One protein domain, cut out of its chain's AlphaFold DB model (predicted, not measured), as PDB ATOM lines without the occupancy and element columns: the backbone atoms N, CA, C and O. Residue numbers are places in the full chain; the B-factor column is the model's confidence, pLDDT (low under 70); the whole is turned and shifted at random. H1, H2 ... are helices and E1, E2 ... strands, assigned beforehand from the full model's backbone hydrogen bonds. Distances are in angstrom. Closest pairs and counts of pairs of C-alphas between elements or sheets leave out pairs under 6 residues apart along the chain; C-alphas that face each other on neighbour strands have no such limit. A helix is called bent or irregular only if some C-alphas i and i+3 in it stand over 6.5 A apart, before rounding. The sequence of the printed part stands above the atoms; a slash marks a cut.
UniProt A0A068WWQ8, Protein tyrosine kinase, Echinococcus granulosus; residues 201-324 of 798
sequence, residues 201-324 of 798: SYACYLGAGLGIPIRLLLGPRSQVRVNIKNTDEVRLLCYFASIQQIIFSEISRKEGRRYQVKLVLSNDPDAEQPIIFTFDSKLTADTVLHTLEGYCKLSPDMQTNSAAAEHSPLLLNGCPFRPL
ATOM      1  N   SER A 201     139.570 160.087 214.297       90.25
ATOM      2  CA  SER A 201     139.911 158.662 214.297       90.25
ATOM      3  C   SER A 201     139.030 157.892 213.321       90.25
ATOM      4  O   SER A 201     137.826 158.123 213.282       90.25
ATOM      5  N   TYR A 202     139.634 156.975 212.559       91.88
ATOM      6  CA  TYR A 202     138.942 156.152 211.566       91.88
ATOM      7  C   TYR A 202     139.361 154.688 211.674       91.88
ATOM      8  O   TYR A 202     140.556 154.374 211.737       91.88
ATOM      9  N   ALA A 203     138.390 153.775 211.663       90.81
ATOM     10  CA  ALA A 203     138.674 152.343 211.602       90.81
ATOM     11  C   ALA A 203     139.064 151.925 210.172       90.81
ATOM     12  O   ALA A 203     138.316 152.156 209.220       90.81
ATOM     13  N   CYS A 204     140.231 151.297 210.006       92.44
ATOM     14  CA  CYS A 204     140.701 150.838 208.697       92.44
ATOM     15  C   CYS A 204     141.735 149.710 208.805       92.44
ATOM     16  O   CYS A 204     142.071 149.244 209.894       92.44
ATOM     17  N   TYR A 205     142.263 149.277 207.662       92.38
ATOM     18  CA  TYR A 205     143.320 148.275 207.577       92.38
ATOM     19  C   TYR A 205     144.598 148.882 206.999       92.38
ATOM     20  O   TYR A 205     144.545 149.575 205.983       92.38
ATOM     21  N   LEU A 206     145.747 148.591 207.606       92.31
ATOM     22  CA  LEU A 206     147.057 148.960 207.073       92.31
ATOM     23  C   LEU A 206     147.549 147.873 206.100       92.31
ATOM     24  O   LEU A 206     147.705 146.714 206.495       92.31
ATOM     25  N   GLY A 207     147.783 148.240 204.837       85.81
ATOM     26  CA  GLY A 207     148.252 147.374 203.745       85.81
ATOM     27  C   GLY A 207     147.216 147.122 202.634       85.81
ATOM     28  O   GLY A 207     146.020 147.358 202.801       85.81
ATOM     29  N   ALA A 208     147.673 146.609 201.480       70.12
ATOM     30  CA  ALA A 208     146.845 146.401 200.280       70.12
ATOM     31  C   ALA A 208     145.976 145.114 200.283       70.12
ATOM     32  O   ALA A 208     145.184 144.882 199.363       70.12
ATOM     33  N   GLY A 209     146.149 144.247 201.288       66.56
ATOM     34  CA  GLY A 209     145.677 142.857 201.319       66.56
ATOM     35  C   GLY A 209     144.718 142.529 202.474       66.56
ATOM     36  O   GLY A 209     143.755 143.249 202.727       66.56
ATOM     37  N   LEU A 210     144.976 141.413 203.166       65.62
ATOM     38  CA  LEU A 210     144.477 141.152 204.525       65.62
ATOM     39  C   LEU A 210     145.267 142.049 205.495       65.62
ATOM     40  O   LEU A 210     146.146 141.578 206.208       65.62
ATOM     41  N   GLY A 211     145.051 143.364 205.400       77.00
ATOM     42  CA  GLY A 211     145.802 144.348 206.176       77.00
ATOM     43  C   GLY A 211     145.567 144.217 207.682       77.00
ATOM     44  O   GLY A 211     144.609 143.582 208.126       77.00
ATOM     45  N   ILE A 212     146.436 144.839 208.476       87.75
ATOM     46  CA  ILE A 212     146.320 144.834 209.939       87.75
ATOM     47  C   ILE A 212     145.202 145.807 210.333       87.75
ATOM     48  O   ILE A 212     145.265 146.965 209.915       87.75
ATOM     49  N   PRO A 213     144.186 145.392 211.113       91.00
ATOM     50  CA  PRO A 213     143.155 146.306 211.585       91.00
ATOM     51  C   PRO A 213     143.762 147.328 212.551       91.00
ATOM     52  O   PRO A 213     144.377 146.976 213.561       91.00
ATOM     53  N   ILE A 214     143.562 148.601 212.244       92.56
ATOM     54  CA  ILE A 214     144.107 149.735 212.983       92.56
ATOM     55  C   ILE A 214     143.036 150.813 213.178       92.56
ATOM     56  O   ILE A 214     141.999 150.823 212.507       92.56
ATOM     57  N   ARG A 215     143.317 151.759 214.071       92.25
ATOM     58  CA  ARG A 215     142.698 153.084 214.050       92.25
ATOM     59  C   ARG A 215     143.687 154.101 213.504       92.25
ATOM     60  O   ARG A 215     144.747 154.305 214.094       92.25
ATOM     61  N   LEU A 216     143.336 154.721 212.384       94.25
ATOM     62  CA  LEU A 216     144.060 155.847 211.806       94.25
ATOM     63  C   LEU A 216     143.682 157.120 212.566       94.25
ATOM     64  O   LEU A 216     142.499 157.386 212.754       94.25
ATOM     65  N   LEU A 217     144.680 157.879 213.008       93.50
ATOM     66  CA  LEU A 217     144.543 159.142 213.726       93.50
ATOM     67  C   LEU A 217     145.094 160.271 212.854       93.50
ATOM     68  O   LEU A 217     146.261 160.215 212.453       93.50
ATOM     69  N   LEU A 218     144.264 161.278 212.573       94.12
ATOM     70  CA  LEU A 218     144.603 162.428 211.730       94.12
ATOM     71  C   LEU A 218     144.307 163.733 212.469       94.12
ATOM     72  O   LEU A 218     143.172 163.978 212.858       94.12
ATOM     73  N   GLY A 219     145.309 164.595 212.621       91.50
ATOM     74  CA  GLY A 219     145.142 165.903 213.262       91.50
ATOM     75  C   GLY A 219     146.427 166.724 213.214       91.50
ATOM     76  O   GLY A 219     147.491 166.153 212.972       91.50
ATOM     77  N   PRO A 220     146.400 168.043 213.471       88.00
ATOM     78  CA  PRO A 220     147.574 168.903 213.310       88.00
ATOM     79  C   PRO A 220     148.726 168.510 214.245       88.00
ATOM     80  O   PRO A 220     149.891 168.623 213.872       88.00
ATOM     81  N   ARG A 221     148.424 168.003 215.447       85.06
ATOM     82  CA  ARG A 221     149.434 167.520 216.410       85.06
ATOM     83  C   ARG A 221     149.704 166.020 216.280       85.06
ATOM     84  O   ARG A 221     150.829 165.574 216.494       85.06
ATOM     85  N   SER A 222     148.683 165.250 215.905       85.06
ATOM     86  CA  SER A 222     148.794 163.805 215.673       85.06
ATOM     87  C   SER A 222     149.552 163.470 214.389       85.06
ATOM     88  O   SER A 222     150.183 162.418 214.328       85.06
ATOM     89  N   GLN A 223     149.536 164.359 213.391       92.31
ATOM     90  CA  GLN A 223     150.006 164.089 212.031       92.31
ATOM     91  C   GLN A 223     149.295 162.846 211.470       92.31
ATOM     92  O   GLN A 223     148.088 162.713 211.680       92.31
ATOM     93  N   VAL A 224     150.000 161.939 210.784       94.69
ATOM     94  CA  VAL A 224     149.450 160.640 210.371       94.69
ATOM     95  C   VAL A 224     149.947 159.558 211.330       94.69
ATOM     96  O   VAL A 224     151.077 159.075 211.211       94.69
ATOM     97  N   ARG A 225     149.104 159.171 212.295       94.50
ATOM     98  CA  ARG A 225     149.404 158.146 213.313       94.50
ATOM     99  C   ARG A 225     148.465 156.957 213.218       94.50
ATOM    100  O   ARG A 225     147.341 157.077 212.746       94.50
ATOM    101  N   VAL A 226     148.906 155.810 213.719       94.00
ATOM    102  CA  VAL A 226     148.077 154.607 213.814       94.00
ATOM    103  C   VAL A 226     148.147 154.005 215.204       94.00
ATOM    104  O   VAL A 226     149.212 153.956 215.816       94.00
ATOM    105  N   ASN A 227     147.005 153.533 215.685       91.69
ATOM    106  CA  ASN A 227     146.899 152.671 216.852       91.69
ATOM    107  C   ASN A 227     146.546 151.257 216.366       91.69
ATOM    108  O   ASN A 227     145.562 151.075 215.639       91.69
ATOM    109  N   ILE A 228     147.362 150.264 216.723       86.81
ATOM    110  CA  ILE A 228     147.093 148.867 216.371       86.81
ATOM    111  C   ILE A 228     146.035 148.323 217.326       86.81
ATOM    112  O   ILE A 228     146.195 148.374 218.544       86.81
ATOM    113  N   LYS A 229     144.957 147.766 216.765       73.31
ATOM    114  CA  LYS A 229     143.834 147.257 217.555       73.31
ATOM    115  C   LYS A 229     144.332 146.260 218.613       73.31
ATOM    116  O   LYS A 229     145.054 145.323 218.282       73.31
ATOM    117  N   ASN A 230     143.889 146.444 219.859       73.44
ATOM    118  CA  ASN A 230     144.299 145.687 221.054       73.44
ATOM    119  C   ASN A 230     145.712 146.003 221.581       73.44
ATOM    120  O   ASN A 230     146.280 145.199 222.319       73.44
ATOM    121  N   THR A 231     146.269 147.163 221.230       76.81
ATOM    122  CA  THR A 231     147.491 147.702 221.835       76.81
ATOM    123  C   THR A 231     147.262 149.154 222.250       76.81
ATOM    124  O   THR A 231     146.503 149.870 221.601       76.81
ATOM    125  N   ASP A 232     147.951 149.609 223.295       77.44
ATOM    126  CA  ASP A 232     148.007 151.037 223.646       77.44
ATOM    127  C   ASP A 232     149.097 151.780 222.846       77.44
ATOM    128  O   ASP A 232     149.416 152.939 223.111       77.44
ATOM    129  N   GLU A 233     149.699 151.112 221.857       80.62
ATOM    130  CA  GLU A 233     150.821 151.640 221.097       80.62
ATOM    131  C   GLU A 233     150.328 152.530 219.947       80.62
ATOM    132  O   GLU A 233     149.631 152.086 219.031       80.62
ATOM    133  N   VAL A 234     150.728 153.804 219.982       88.50
ATOM    134  CA  VAL A 234     150.462 154.780 218.922       88.50
ATOM    135  C   VAL A 234     151.752 155.042 218.154       88.50
ATOM    136  O   VAL A 234     152.727 155.536 218.718       88.50
ATOM    137  N   ARG A 235     151.756 154.743 216.852       91.00
ATOM    138  CA  ARG A 235     152.924 154.905 215.974       91.00
ATOM    139  C   ARG A 235     152.717 156.037 214.978       91.00
ATOM    140  O   ARG A 235     151.681 156.104 214.322       91.00
ATOM    141  N   LEU A 236     153.714 156.912 214.849       92.31
ATOM    142  CA  LEU A 236     153.782 157.908 213.778       92.31
ATOM    143  C   LEU A 236     154.200 157.220 212.477       92.31
ATOM    144  O   LEU A 236     155.211 156.524 212.461       92.31
ATOM    145  N   LEU A 237     153.431 157.425 211.407       91.62
ATOM    146  CA  LEU A 237     153.756 156.895 210.083       91.62
ATOM    147  C   LEU A 237     154.404 157.946 209.185       91.62
ATOM    148  O   LEU A 237     155.402 157.661 208.536       91.62
ATOM    149  N   CYS A 238     153.843 159.155 209.136       90.62
ATOM    150  CA  CYS A 238     154.420 160.263 208.379       90.62
ATOM    151  C   CYS A 238     153.892 161.620 208.861       90.62
ATOM    152  O   CYS A 238     152.874 161.713 209.556       90.62
ATOM    153  N   TYR A 239     154.603 162.678 208.480       90.94
ATOM    154  CA  TYR A 239     154.146 164.059 208.612       90.94
ATOM    155  C   TYR A 239     153.368 164.468 207.363       90.94
ATOM    156  O   TYR A 239     153.711 164.035 206.263       90.94
ATOM    157  N   PHE A 240     152.376 165.355 207.499       90.31
ATOM    158  CA  PHE A 240     151.633 165.861 206.335       90.31
ATOM    159  C   PHE A 240     152.550 166.557 205.321       90.31
ATOM    160  O   PHE A 240     152.371 166.391 204.122       90.31
ATOM    161  N   ALA A 241     153.575 167.273 205.799       85.69
ATOM    162  CA  ALA A 241     154.575 167.926 204.951       85.69
ATOM    163  C   ALA A 241     155.405 166.939 204.107       85.69
ATOM    164  O   ALA A 241     155.959 167.325 203.085       85.69
ATOM    165  N   SER A 242     155.488 165.669 204.520       86.75
ATOM    166  CA  SER A 242     156.222 164.627 203.797       86.75
ATOM    167  C   SER A 242     155.388 163.948 202.711       86.75
ATOM    168  O   SER A 242     155.950 163.176 201.942       86.75
ATOM    169  N   ILE A 243     154.073 164.181 202.645       87.50
ATOM    170  CA  ILE A 243     153.188 163.544 201.662       87.50
ATOM    171  C   ILE A 243     153.289 164.301 200.335       87.50
ATOM    172  O   ILE A 243     152.874 165.453 200.236       87.50
ATOM    173  N   GLN A 244     153.799 163.637 199.300       82.62
ATOM    174  CA  GLN A 244     153.862 164.191 197.944       82.62
ATOM    175  C   GLN A 244     152.607 163.891 197.137       82.62
ATOM    176  O   GLN A 244     152.135 164.739 196.382       82.62
ATOM    177  N   GLN A 245     152.086 162.668 197.261       83.19
ATOM    178  CA  GLN A 245     150.928 162.217 196.497       83.19
ATOM    179  C   GLN A 245     150.020 161.343 197.354       83.19
ATOM    180  O   GLN A 245     150.470 160.559 198.193       83.19
ATOM    181  N   ILE A 246     148.726 161.457 197.084       87.31
ATOM    182  CA  ILE A 246     147.662 160.637 197.637       87.31
ATOM    183  C   ILE A 246     146.949 159.988 196.451       87.31
ATOM    184  O   ILE A 246     146.409 160.662 195.570       87.31
ATOM    185  N   ILE A 247     146.960 158.662 196.414       83.75
ATOM    186  CA  ILE A 247     146.426 157.874 195.305       83.75
ATOM    187  C   ILE A 247     145.238 157.064 195.810       83.75
ATOM    188  O   ILE A 247     145.366 156.260 196.734       83.75
ATOM    189  N   PHE A 248     144.085 157.255 195.178       86.81
ATOM    190  CA  PHE A 248     142.904 156.432 195.403       86.81
ATOM    191  C   PHE A 248     142.855 155.251 194.424       86.81
ATOM    192  O   PHE A 248     143.173 155.394 193.241       86.81
ATOM    193  N   SER A 249     142.412 154.086 194.904       85.38
ATOM    194  CA  SER A 249     142.045 152.954 194.048       85.38
ATOM    195  C   SER A 249     140.904 152.127 194.643       85.38
ATOM    196  O   SER A 249     140.878 151.869 195.846       85.38
ATOM    197  N   GLU A 250     139.993 151.660 193.790       85.50
ATOM    198  CA  GLU A 250     138.896 150.757 194.156       85.50
ATOM    199  C   GLU A 250     139.256 149.310 193.797       85.50
ATOM    200  O   GLU A 250     139.722 149.029 192.692       85.50
ATOM    201  N   ILE A 251     139.035 148.377 194.725       81.12
ATOM    202  CA  ILE A 251     139.287 146.948 194.514       81.12
ATOM    203  C   ILE A 251     137.980 146.180 194.647       81.12
ATOM    204  O   ILE A 251     137.346 146.182 195.701       81.12
ATOM    205  N   SER A 252     137.621 145.451 193.592       76.44
ATOM    206  CA  SER A 252     136.501 144.508 193.611       76.44
ATOM    207  C   SER A 252     136.967 143.127 194.085       76.44
ATOM    208  O   SER A 252     137.843 142.522 193.467       76.44
ATOM    209  N   ARG A 253     136.388 142.610 195.177       69.12
ATOM    210  CA  ARG A 253     136.607 141.240 195.679       69.12
ATOM    211  C   ARG A 253     135.284 140.472 195.749       69.12
ATOM    212  O   ARG A 253     134.212 141.066 195.705       69.12
ATOM    213  N   LYS A 254     135.361 139.145 195.919       65.06
ATOM    214  CA  LYS A 254     134.180 138.273 196.097       65.06
ATOM    215  C   LYS A 254     133.283 138.684 197.279       65.06
ATOM    216  O   LYS A 254     132.092 138.422 197.237       65.06
ATOM    217  N   GLU A 255     133.854 139.321 198.303       65.12
ATOM    218  CA  GLU A 255     133.164 139.753 199.532       65.12
ATOM    219  C   GLU A 255     132.624 141.195 199.466       65.12
ATOM    220  O   GLU A 255     131.981 141.646 200.407       65.12
ATOM    221  N   GLY A 256     132.882 141.932 198.378       75.25
ATOM    222  CA  GLY A 256     132.486 143.334 198.232       75.25
ATOM    223  C   GLY A 256     133.595 144.232 197.681       75.25
ATOM    224  O   GLY A 256     134.686 143.778 197.319       75.25
ATOM    225  N   ARG A 257     133.295 145.531 197.595       82.25
ATOM    226  CA  ARG A 257     134.242 146.572 197.170       82.25
ATOM    227  C   ARG A 257     135.041 147.063 198.373       82.25
ATOM    228  O   ARG A 257     134.469 147.290 199.434       82.25
ATOM    229  N   ARG A 258     136.346 147.258 198.191       88.62
ATOM    230  CA  ARG A 258     137.226 147.923 199.161       88.62
ATOM    231  C   ARG A 258     137.895 149.134 198.535       88.62
ATOM    232  O   ARG A 258     138.165 149.154 197.334       88.62
ATOM    233  N   TYR A 259     138.198 150.118 199.368       90.25
ATOM    234  CA  TYR A 259     138.673 151.432 198.951       90.25
ATOM    235  C   TYR A 259     140.057 151.679 199.532       90.25
ATOM    236  O   TYR A 259     140.230 151.617 200.746       90.25
ATOM    237  N   GLN A 260     141.048 151.926 198.679       91.75
ATOM    238  CA  GLN A 260     142.428 152.145 199.104       91.75
ATOM    239  C   GLN A 260     142.836 153.602 198.948       91.75
ATOM    240  O   GLN A 260     142.608 154.198 197.896       91.75
ATOM    241  N   VAL A 261     143.494 154.129 199.976       92.81
ATOM    242  CA  VAL A 261     144.165 155.431 199.987       92.81
ATOM    243  C   VAL A 261     145.654 155.170 200.198       92.81
ATOM    244  O   VAL A 261     146.047 154.651 201.243       92.81
ATOM    245  N   LYS A 262     146.476 155.480 199.193       91.12
ATOM    246  CA  LYS A 262     147.929 155.263 199.211       91.12
ATOM    247  C   LYS A 262     148.656 156.596 199.344       91.12
ATOM    248  O   LYS A 262     148.334 157.522 198.607       91.12
ATOM    249  N   LEU A 263     149.630 156.683 200.243       91.56
ATOM    250  CA  LEU A 263     150.465 157.864 200.455       91.56
ATOM    251  C   LEU A 263     151.867 157.615 199.902       91.56
ATOM    252  O   LEU A 263     152.513 156.634 200.277       91.56
ATOM    253  N   VAL A 264     152.327 158.519 199.042       85.50
ATOM    254  CA  VAL A 264     153.699 158.568 198.526       85.50
ATOM    255  C   VAL A 264     154.439 159.681 199.263       85.50
ATOM    256  O   VAL A 264     153.932 160.804 199.338       85.50
ATOM    257  N   LEU A 265     155.606 159.369 199.830       85.94
ATOM    258  CA  LEU A 265     156.374 160.283 200.680       85.94
ATOM    259  C   LEU A 265     157.606 160.852 199.960       85.94
ATOM    260  O   LEU A 265     158.129 160.224 199.048       85.94
ATOM    261  N   SER A 266     158.082 162.027 200.385       73.19
ATOM    262  CA  SER A 266     159.157 162.770 199.707       73.19
ATOM    263  C   SER A 266     160.586 162.285 199.948       73.19
ATOM    264  O   SER A 266     161.463 162.602 199.150       73.19
ATOM    265  N   ASN A 267     160.841 161.581 201.053       57.78
ATOM    266  CA  ASN A 267     162.188 161.465 201.631       57.78
ATOM    267  C   ASN A 267     162.662 160.026 201.851       57.78
ATOM    268  O   ASN A 267     163.495 159.812 202.727       57.78
ATOM    269  N   ASP A 268     162.167 159.047 201.099       52.50
ATOM    270  CA  ASP A 268     162.627 157.676 201.301       52.50
ATOM    271  C   ASP A 268     163.051 157.008 199.986       52.50
ATOM    272  O   ASP A 268     162.221 156.440 199.276       52.50
ATOM    273  N   PRO A 269     164.345 157.113 199.628       44.94
ATOM    274  CA  PRO A 269     164.937 156.350 198.534       44.94
ATOM    275  C   PRO A 269     164.906 154.830 198.783       44.94
ATOM    276  O   PRO A 269     165.048 154.079 197.821       44.94
ATOM    277  N   ASP A 270     164.715 154.398 200.040       41.84
ATOM    278  CA  ASP A 270     164.731 152.998 200.483       41.84
ATOM    279  C   ASP A 270     163.320 152.430 200.771       41.84
ATOM    280  O   ASP A 270     163.128 151.211 200.750       41.84
ATOM    281  N   ALA A 271     162.292 153.260 200.994       52.78
ATOM    282  CA  ALA A 271     160.903 152.800 201.044       52.78
ATOM    283  C   ALA A 271     160.373 152.603 199.627       52.78
ATOM    284  O   ALA A 271     159.629 153.415 199.079       52.78
ATOM    285  N   GLU A 272     160.682 151.442 199.062       52.84
ATOM    286  CA  GLU A 272     160.126 150.972 197.791       52.84
ATOM    287  C   GLU A 272     158.579 150.897 197.775       52.84
ATOM    288  O   GLU A 272     157.990 150.609 196.731       52.84
ATOM    289  N   GLN A 273     157.887 151.120 198.907       66.94
ATOM    290  CA  GLN A 273     156.445 150.898 199.028       66.94
ATOM    291  C   GLN A 273     155.676 152.073 199.661       66.94
ATOM    292  O   GLN A 273     156.016 152.521 200.758       66.94
ATOM    293  N   PRO A 274     154.577 152.536 199.028       84.75
ATOM    294  CA  PRO A 274     153.707 153.563 199.595       84.75
ATOM    295  C   PRO A 274     152.981 153.063 200.853       84.75
ATOM    296  O   PRO A 274     152.693 151.871 200.990       84.75
ATOM    297  N   ILE A 275     152.590 153.981 201.744       90.31
ATOM    298  CA  ILE A 275     151.727 153.646 202.890       90.31
ATOM    299  C   ILE A 275     150.301 153.468 202.375       90.31
ATOM    300  O   ILE A 275     149.736 154.390 201.799       90.31
ATOM    301  N   ILE A 276     149.698 152.300 202.591       92.25
ATOM    302  CA  ILE A 276     148.369 151.974 202.055       92.25
ATOM    303  C   ILE A 276     147.376 151.792 203.198       92.25
ATOM    304  O   ILE A 276     147.553 150.906 204.033       92.25
ATOM    305  N   PHE A 277     146.294 152.564 203.184       94.56
ATOM    306  CA  PHE A 277     145.124 152.351 204.034       94.56
ATOM    307  C   PHE A 277     143.981 151.776 203.209       94.56
ATOM    308  O   PHE A 277     143.681 152.279 202.127       94.56
ATOM    309  N   THR A 278     143.328 150.739 203.723       93.38
ATOM    310  CA  THR A 278     142.166 150.109 203.093       93.38
ATOM    311  C   THR A 278     140.931 150.282 203.976       93.38
ATOM    312  O   THR A 278     140.974 149.988 205.170       93.38
ATOM    313  N   PHE A 279     139.826 150.716 203.374       92.06
ATOM    314  CA  PHE A 279     138.541 150.985 204.018       92.06
ATOM    315  C   PHE A 279     137.430 150.143 203.388       92.06
ATOM    316  O   PHE A 279     137.445 149.880 202.180       92.06
ATOM    317  N   ASP A 280     136.435 149.776 204.196       88.50
ATOM    318  CA  ASP A 280     135.230 149.084 203.720       88.50
ATOM    319  C   ASP A 280     134.147 150.068 203.235       88.50
ATOM    320  O   ASP A 280     133.323 149.729 202.390       88.50
ATOM    321  N   SER A 281     134.172 151.318 203.718       88.69
ATOM    322  CA  SER A 281     133.231 152.373 203.326       88.69
ATOM    323  C   SER A 281     133.872 153.376 202.372       88.69
ATOM    324  O   SER A 281     134.922 153.960 202.662       88.69
ATOM    325  N   LYS A 282     133.191 153.629 201.247       89.12
ATOM    326  CA  LYS A 282     133.588 154.644 200.260       89.12
ATOM    327  C   LYS A 282     133.613 156.044 200.871       89.12
ATOM    328  O   LYS A 282     134.525 156.817 200.602       89.12
ATOM    329  N   LEU A 283     132.619 156.341 201.708       88.44
ATOM    330  CA  LEU A 283     132.449 157.629 202.376       88.44
ATOM    331  C   LEU A 283     133.556 157.883 203.408       88.44
ATOM    332  O   LEU A 283     134.095 158.988 203.474       88.44
ATOM    333  N   THR A 284     133.953 156.854 204.163       91.31
ATOM    334  CA  THR A 284     135.076 156.949 205.109       91.31
ATOM    335  C   THR A 284     136.395 157.170 204.371       91.31
ATOM    336  O   THR A 284     137.164 158.048 204.754       91.31
ATOM    337  N   ALA A 285     136.640 156.436 203.277       92.25
ATOM    338  CA  ALA A 285     137.838 156.621 202.457       92.25
ATOM    339  C   ALA A 285     137.928 158.038 201.866       92.25
ATOM    340  O   ALA A 285     138.999 158.642 201.885       92.25
ATOM    341  N   ASP A 286     136.811 158.579 201.370       91.31
ATOM    342  CA  ASP A 286     136.729 159.942 200.826       91.31
ATOM    343  C   ASP A 286     136.965 161.005 201.904       91.31
ATOM    344  O   ASP A 286     137.760 161.930 201.715       91.31
ATOM    345  N   THR A 287     136.354 160.813 203.075       92.38
ATOM    346  CA  THR A 287     136.577 161.675 204.235       92.38
ATOM    347  C   THR A 287     138.056 161.683 204.621       92.38
ATOM    348  O   THR A 287     138.656 162.751 204.715       92.38
ATOM    349  N   VAL A 288     138.687 160.518 204.776       93.75
ATOM    350  CA  VAL A 288     140.117 160.428 205.106       93.75
ATOM    351  C   VAL A 288     140.980 161.111 204.044       93.75
ATOM    352  O   VAL A 288     141.850 161.915 204.380       93.75
ATOM    353  N   LEU A 289     140.713 160.840 202.768       93.50
ATOM    354  CA  LEU A 289     141.463 161.390 201.642       93.50
ATOM    355  C   LEU A 289     141.419 162.924 201.607       93.50
ATOM    356  O   LEU A 289     142.468 163.557 201.493       93.50
ATOM    357  N   HIS A 290     140.245 163.536 201.774       90.12
ATOM    358  CA  HIS A 290     140.133 164.999 201.803       90.12
ATOM    359  C   HIS A 290     140.634 165.623 203.114       90.12
ATOM    360  O   HIS A 290     141.018 166.792 203.118       90.12
ATOM    361  N   THR A 291     140.679 164.867 204.218       92.00
ATOM    362  CA  THR A 291     141.284 165.336 205.475       92.00
ATOM    363  C   THR A 291     142.803 165.409 205.319       92.00
ATOM    364  O   THR A 291     143.403 166.432 205.647       92.00
ATOM    365  N   LEU A 292     143.413 164.376 204.731       93.12
ATOM    366  CA  LEU A 292     144.832 164.371 204.360       93.12
ATOM    367  C   LEU A 292     145.158 165.516 203.391       93.12
ATOM    368  O   LEU A 292     146.073 166.293 203.655       93.12
ATOM    369  N   GLU A 293     144.382 165.658 202.311       89.25
ATOM    370  CA  GLU A 293     144.547 166.736 201.326       89.25
ATOM    371  C   GLU A 293     144.486 168.124 201.987       89.25
ATOM    372  O   GLU A 293     145.316 168.993 201.711       89.25
ATOM    373  N   GLY A 294     143.515 168.321 202.882       88.06
ATOM    374  CA  GLY A 294     143.330 169.556 203.632       88.06
ATOM    375  C   GLY A 294     144.530 169.906 204.510       88.06
ATOM    376  O   GLY A 294     145.052 171.015 204.416       88.06
ATOM    377  N   TYR A 295     145.012 168.962 205.321       89.88
ATOM    378  CA  TYR A 295     146.178 169.198 206.176       89.88
ATOM    379  C   TYR A 295     147.472 169.419 205.383       89.88
ATOM    380  O   TYR A 295     148.276 170.266 205.770       89.88
ATOM    381  N   CYS A 296     147.655 168.741 204.246       87.81
ATOM    382  CA  CYS A 296     148.795 169.001 203.359       87.81
ATOM    383  C   CYS A 296     148.776 170.445 202.824       87.81
ATOM    384  O   CYS A 296     149.806 171.116 202.821       87.81
ATOM    385  N   LYS A 297     147.595 170.961 202.442       82.00
ATOM    386  CA  LYS A 297     147.410 172.351 201.974       82.00
ATOM    387  C   LYS A 297     147.625 173.406 203.067       82.00
ATOM    388  O   LYS A 297     147.960 174.548 202.758       82.00
ATOM    389  N   LEU A 298     147.411 173.046 204.331       77.44
ATOM    390  CA  LEU A 298     147.614 173.934 205.480       77.44
ATOM    391  C   LEU A 298     149.072 173.962 205.978       77.44
ATOM    392  O   LEU A 298     149.395 174.792 206.825       77.44
ATOM    393  N   SER A 299     149.951 173.092 205.469       67.38
ATOM    394  CA  SER A 299     151.351 173.021 205.903       67.38
ATOM    395  C   SER A 299     152.168 174.257 205.457       67.38
ATOM    396  O   SER A 299     152.105 174.629 204.280       67.38
ATOM    397  N   PRO A 300     152.978 174.881 206.342       55.28
ATOM    398  CA  PRO A 300     153.772 176.083 206.036       55.28
ATOM    399  C   PRO A 300     154.748 175.936 204.851       55.28
ATOM    400  O   PRO A 300     154.955 176.891 204.097       55.28
ATOM    401  N   ASP A 301     155.309 174.740 204.644       46.97
ATOM    402  CA  ASP A 301     156.278 174.459 203.568       46.97
ATOM    403  C   ASP A 301     155.648 174.485 202.162       46.97
ATOM    404  O   ASP A 301     156.333 174.737 201.170       46.97
ATOM    405  N   MET A 302     154.330 174.279 202.062       45.53
ATOM    406  CA  MET A 302     153.571 174.402 200.808       45.53
ATOM    407  C   MET A 302     153.122 175.846 200.530       45.53
ATOM    408  O   MET A 302     152.893 176.202 199.376       45.53
ATOM    409  N   GLN A 303     153.036 176.701 201.556       41.88
ATOM    410  CA  GLN A 303     152.677 178.120 201.399       41.88
ATOM    411  C   GLN A 303     153.881 178.992 201.008       41.88
ATOM    412  O   GLN A 303     153.715 179.985 200.301       41.88
ATOM    413  N   THR A 304     155.099 178.609 201.407       35.94
ATOM    414  CA  THR A 304     156.352 179.299 201.037       35.94
ATOM    415  C   THR A 304     156.911 178.851 199.680       35.94
ATOM    416  O   THR A 304     157.502 179.661 198.969       35.94
ATOM    417  N   ASN A 305     156.631 177.615 199.249       36.22
ATOM    418  CA  ASN A 305     156.983 177.083 197.924       36.22
ATOM    419  C   ASN A 305     155.892 177.289 196.854       36.22
ATOM    420  O   ASN A 305     155.858 176.575 195.850       36.22
ATOM    421  N   SER A 306     155.021 178.293 197.016       33.94
ATOM    422  CA  SER A 306     153.934 178.615 196.071       33.94
ATOM    423  C   SER A 306     154.398 178.880 194.627       33.94
ATOM    424  O   SER A 306     153.561 178.879 193.730       33.94
ATOM    425  N   ALA A 307     155.695 179.104 194.385       34.56
ATOM    426  CA  ALA A 307     156.272 179.244 193.045       34.56
ATOM    427  C   ALA A 307     156.842 177.931 192.460       34.56
ATOM    428  O   ALA A 307     157.138 177.881 191.273       34.56
ATOM    429  N   ALA A 308     157.009 176.874 193.268       32.38
ATOM    430  CA  ALA A 308     157.614 175.596 192.867       32.38
ATOM    431  C   ALA A 308     156.653 174.391 192.968       32.38
ATOM    432  O   ALA A 308     156.949 173.317 192.449       32.38
ATOM    433  N   ALA A 309     155.478 174.558 193.585       32.78
ATOM    434  CA  ALA A 309     154.449 173.523 193.728       32.78
ATOM    435  C   ALA A 309     153.501 173.394 192.507       32.78
ATOM    436  O   ALA A 309     152.387 172.891 192.636       32.78
ATOM    437  N   GLU A 310     153.915 173.844 191.316       35.03
ATOM    438  CA  GLU A 310     153.092 173.840 190.089       35.03
ATOM    439  C   GLU A 310     153.105 172.511 189.301       35.03
ATOM    440  O   GLU A 310     152.430 172.409 188.278       35.03
ATOM    441  N   HIS A 311     153.829 171.470 189.737       39.03
ATOM    442  CA  HIS A 311     154.139 170.337 188.847       39.03
ATOM    443  C   HIS A 311     153.450 168.983 189.118       39.03
ATOM    444  O   HIS A 311     153.546 168.113 188.256       39.03
ATOM    445  N   SER A 312     152.686 168.784 190.205       42.09
ATOM    446  CA  SER A 312     151.905 167.533 190.384       42.09
ATOM    447  C   SER A 312     150.667 167.728 191.275       42.09
ATOM    448  O   SER A 312     150.802 168.301 192.355       42.09
ATOM    449  N   PRO A 313     149.467 167.244 190.897       62.97
ATOM    450  CA  PRO A 313     148.305 167.288 191.782       62.97
ATOM    451  C   PRO A 313     148.488 166.328 192.967       62.97
ATOM    452  O   PRO A 313     148.806 165.157 192.777       62.97
ATOM    453  N   LEU A 314     148.216 166.803 194.188       76.56
ATOM    454  CA  LEU A 314     148.282 165.984 195.408       76.56
ATOM    455  C   LEU A 314     147.343 164.760 195.343       76.56
ATOM    456  O   LEU A 314     147.673 163.714 195.884       76.56
ATOM    457  N   LEU A 315     146.196 164.875 194.662       75.50
ATOM    458  CA  LEU A 315     145.260 163.778 194.379       75.50
ATOM    459  C   LEU A 315     145.430 163.285 192.933       75.50
ATOM    460  O   LEU A 315     144.693 163.721 192.048       75.50
ATOM    461  N   LEU A 316     146.380 162.383 192.683       62.66
ATOM    462  CA  LEU A 316     146.756 161.967 191.320       62.66
ATOM    463  C   LEU A 316     145.592 161.337 190.533       62.66
ATOM    464  O   LEU A 316     145.393 161.648 189.364       62.66
ATOM    465  N   ASN A 317     144.790 160.504 191.200       63.81
ATOM    466  CA  ASN A 317     143.662 159.780 190.603       63.81
ATOM    467  C   ASN A 317     142.304 160.367 191.015       63.81
ATOM    468  O   ASN A 317     141.284 159.687 190.924       63.81
ATOM    469  N   GLY A 318     142.263 161.610 191.502       68.50
ATOM    470  CA  GLY A 318     141.039 162.233 192.006       68.50
ATOM    471  C   GLY A 318     140.568 161.643 193.338       68.50
ATOM    472  O   GLY A 318     141.345 161.034 194.076       68.50
ATOM    473  N   CYS A 319     139.295 161.859 193.668       76.69
ATOM    474  CA  CYS A 319     138.685 161.353 194.900       76.69
ATOM    475  C   CYS A 319     137.800 160.122 194.628       76.69
ATOM    476  O   CYS A 319     137.430 159.874 193.478       76.69
ATOM    477  N   PRO A 320     137.401 159.352 195.656       77.50
ATOM    478  CA  PRO A 320     136.577 158.158 195.480       77.50
ATOM    479  C   PRO A 320     135.295 158.365 194.667       77.50
ATOM    480  O   PRO A 320     134.883 157.470 193.921       77.50
ATOM    481  N   PHE A 321     134.638 159.518 194.805       76.50
ATOM    482  CA  PHE A 321     133.406 159.826 194.070       76.50
ATOM    483  C   PHE A 321     133.635 160.517 192.721       76.50
ATOM    484  O   PHE A 321     132.766 160.443 191.856       76.50
ATOM    485  N   ARG A 322     134.808 161.125 192.506       66.88
ATOM    486  CA  ARG A 322     135.255 161.637 191.204       66.88
ATOM    487  C   ARG A 322     136.688 161.178 190.906       66.88
ATOM    488  O   ARG A 322     137.621 161.972 191.070       66.88
ATOM    489  N   PRO A 323     136.881 159.923 190.474       56.66
ATOM    490  CA  PRO A 323     138.186 159.473 190.024       56.66
ATOM    491  C   PRO A 323     138.621 160.286 188.795       56.66
ATOM    492  O   PRO A 323     137.836 160.464 187.862       56.66
ATOM    493  N   LEU A 324     139.859 160.778 188.784       47.62
ATOM    494  CA  LEU A 324     140.511 161.230 187.557       47.62
ATOM    495  C   LEU A 324     140.769 159.973 186.724       47.62
ATOM    496  O   LEU A 324     141.382 159.024 187.213       47.62
TER     497      LEU A 324
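Overview. This is residues 201 to 324 of the 798 residues of the protein "Protein tyrosine kinase" of Echinococcus granulosus (UniProt A0A068WWQ8). One strongly twisted antiparallel sheet of seven strands folds back on itself at E2, and the long helix H1 packs over one face of it. The longest strands, E5 and E6, make a hairpin at one side of the sheet; H2 follows the far end of H1, and residues 303 to 311 stand free there. The printed part has 124 residues, with seven named strands and then two named helices, E1 E2 E3 E4 E5 E6 E7 H1 H2; the sheet's order is E4 E3 E2 E1 E7 E6 E5, and the class is mixed, helices and strands. The whole is compact, with a radius of gyration of the C-alphas of 14.4 A and spans of 46 by 36 by 28 A.

Arrangement. Start at E1, residues 201 to 206, and go on to E2, residues 212 to 219; they form a hairpin, with N 204 and O 214 3.1 A apart. E3, residues 223 to 228, is the antiparallel neighbour of E2, with N 217 and O 225 2.8 A apart. E4, residues 234 to 238, is an edge strand, and N 235 and O 226 are 2.9 A apart. E5, residues 243 to 253, is the other edge strand; beside it runs E6, residues 256 to 265, with N 249 and O 260 3.0 A apart. E7, residues 275 to 279, is the antiparallel neighbour of E6, with N 261 and O 277 within hydrogen-bond range at 2.8 A, and of E1, with N 205 and O 278 within hydrogen-bond range at 2.9 A. E1 to E4 and E5 to E7 are two meanders, each strand the antiparallel neighbour of the one before. In this folded sheet, one sheet bent back into two leaves, E4 and E3 face E1, E7, E6 and E5, with E2 as the hinge. H1, residues 282 to 298, is on the sheet at a height of 7.4 A, over E7 and along the strands, at 20 degrees to E7 on the local plane. The closest C-alphas of H1 and E7 are those of Ala 285 and Phe 279, 5.9 A. H2, residues 300 to 304, is not on the sheet; it is close to H1 but not clearly touching, with Cys 296 and Met 302 closest, their C-alphas 7.6 A apart. In H1 and H2 every O i to N i+4 pair is within hydrogen-bond range.

Along the chain. Find C-alpha 201 at (139.911, 158.662, 214.297), where E1 begins. E2 is 21.4 A long, E5 28.4 A and E6 29.4 A. H1 runs 24.4 A from C-alpha 282 at (133.588, 154.644, 200.260), and H2 ends at C-alpha 304, (156.352, 179.299, 201.037).

Size, cuts and confidence. The C-alphas farthest apart are those of Lys 254 and Thr 304, 46.9 A. The printed part has no cut, and no link is long. Residues 305 to 324 hold no named element, though residues 318 to 319 pair antiparallel with 322 to 323. Mean pLDDT of the printed part is 77.8; look for values under 70 at, among others, residues 267 to 273 and 299 to 313.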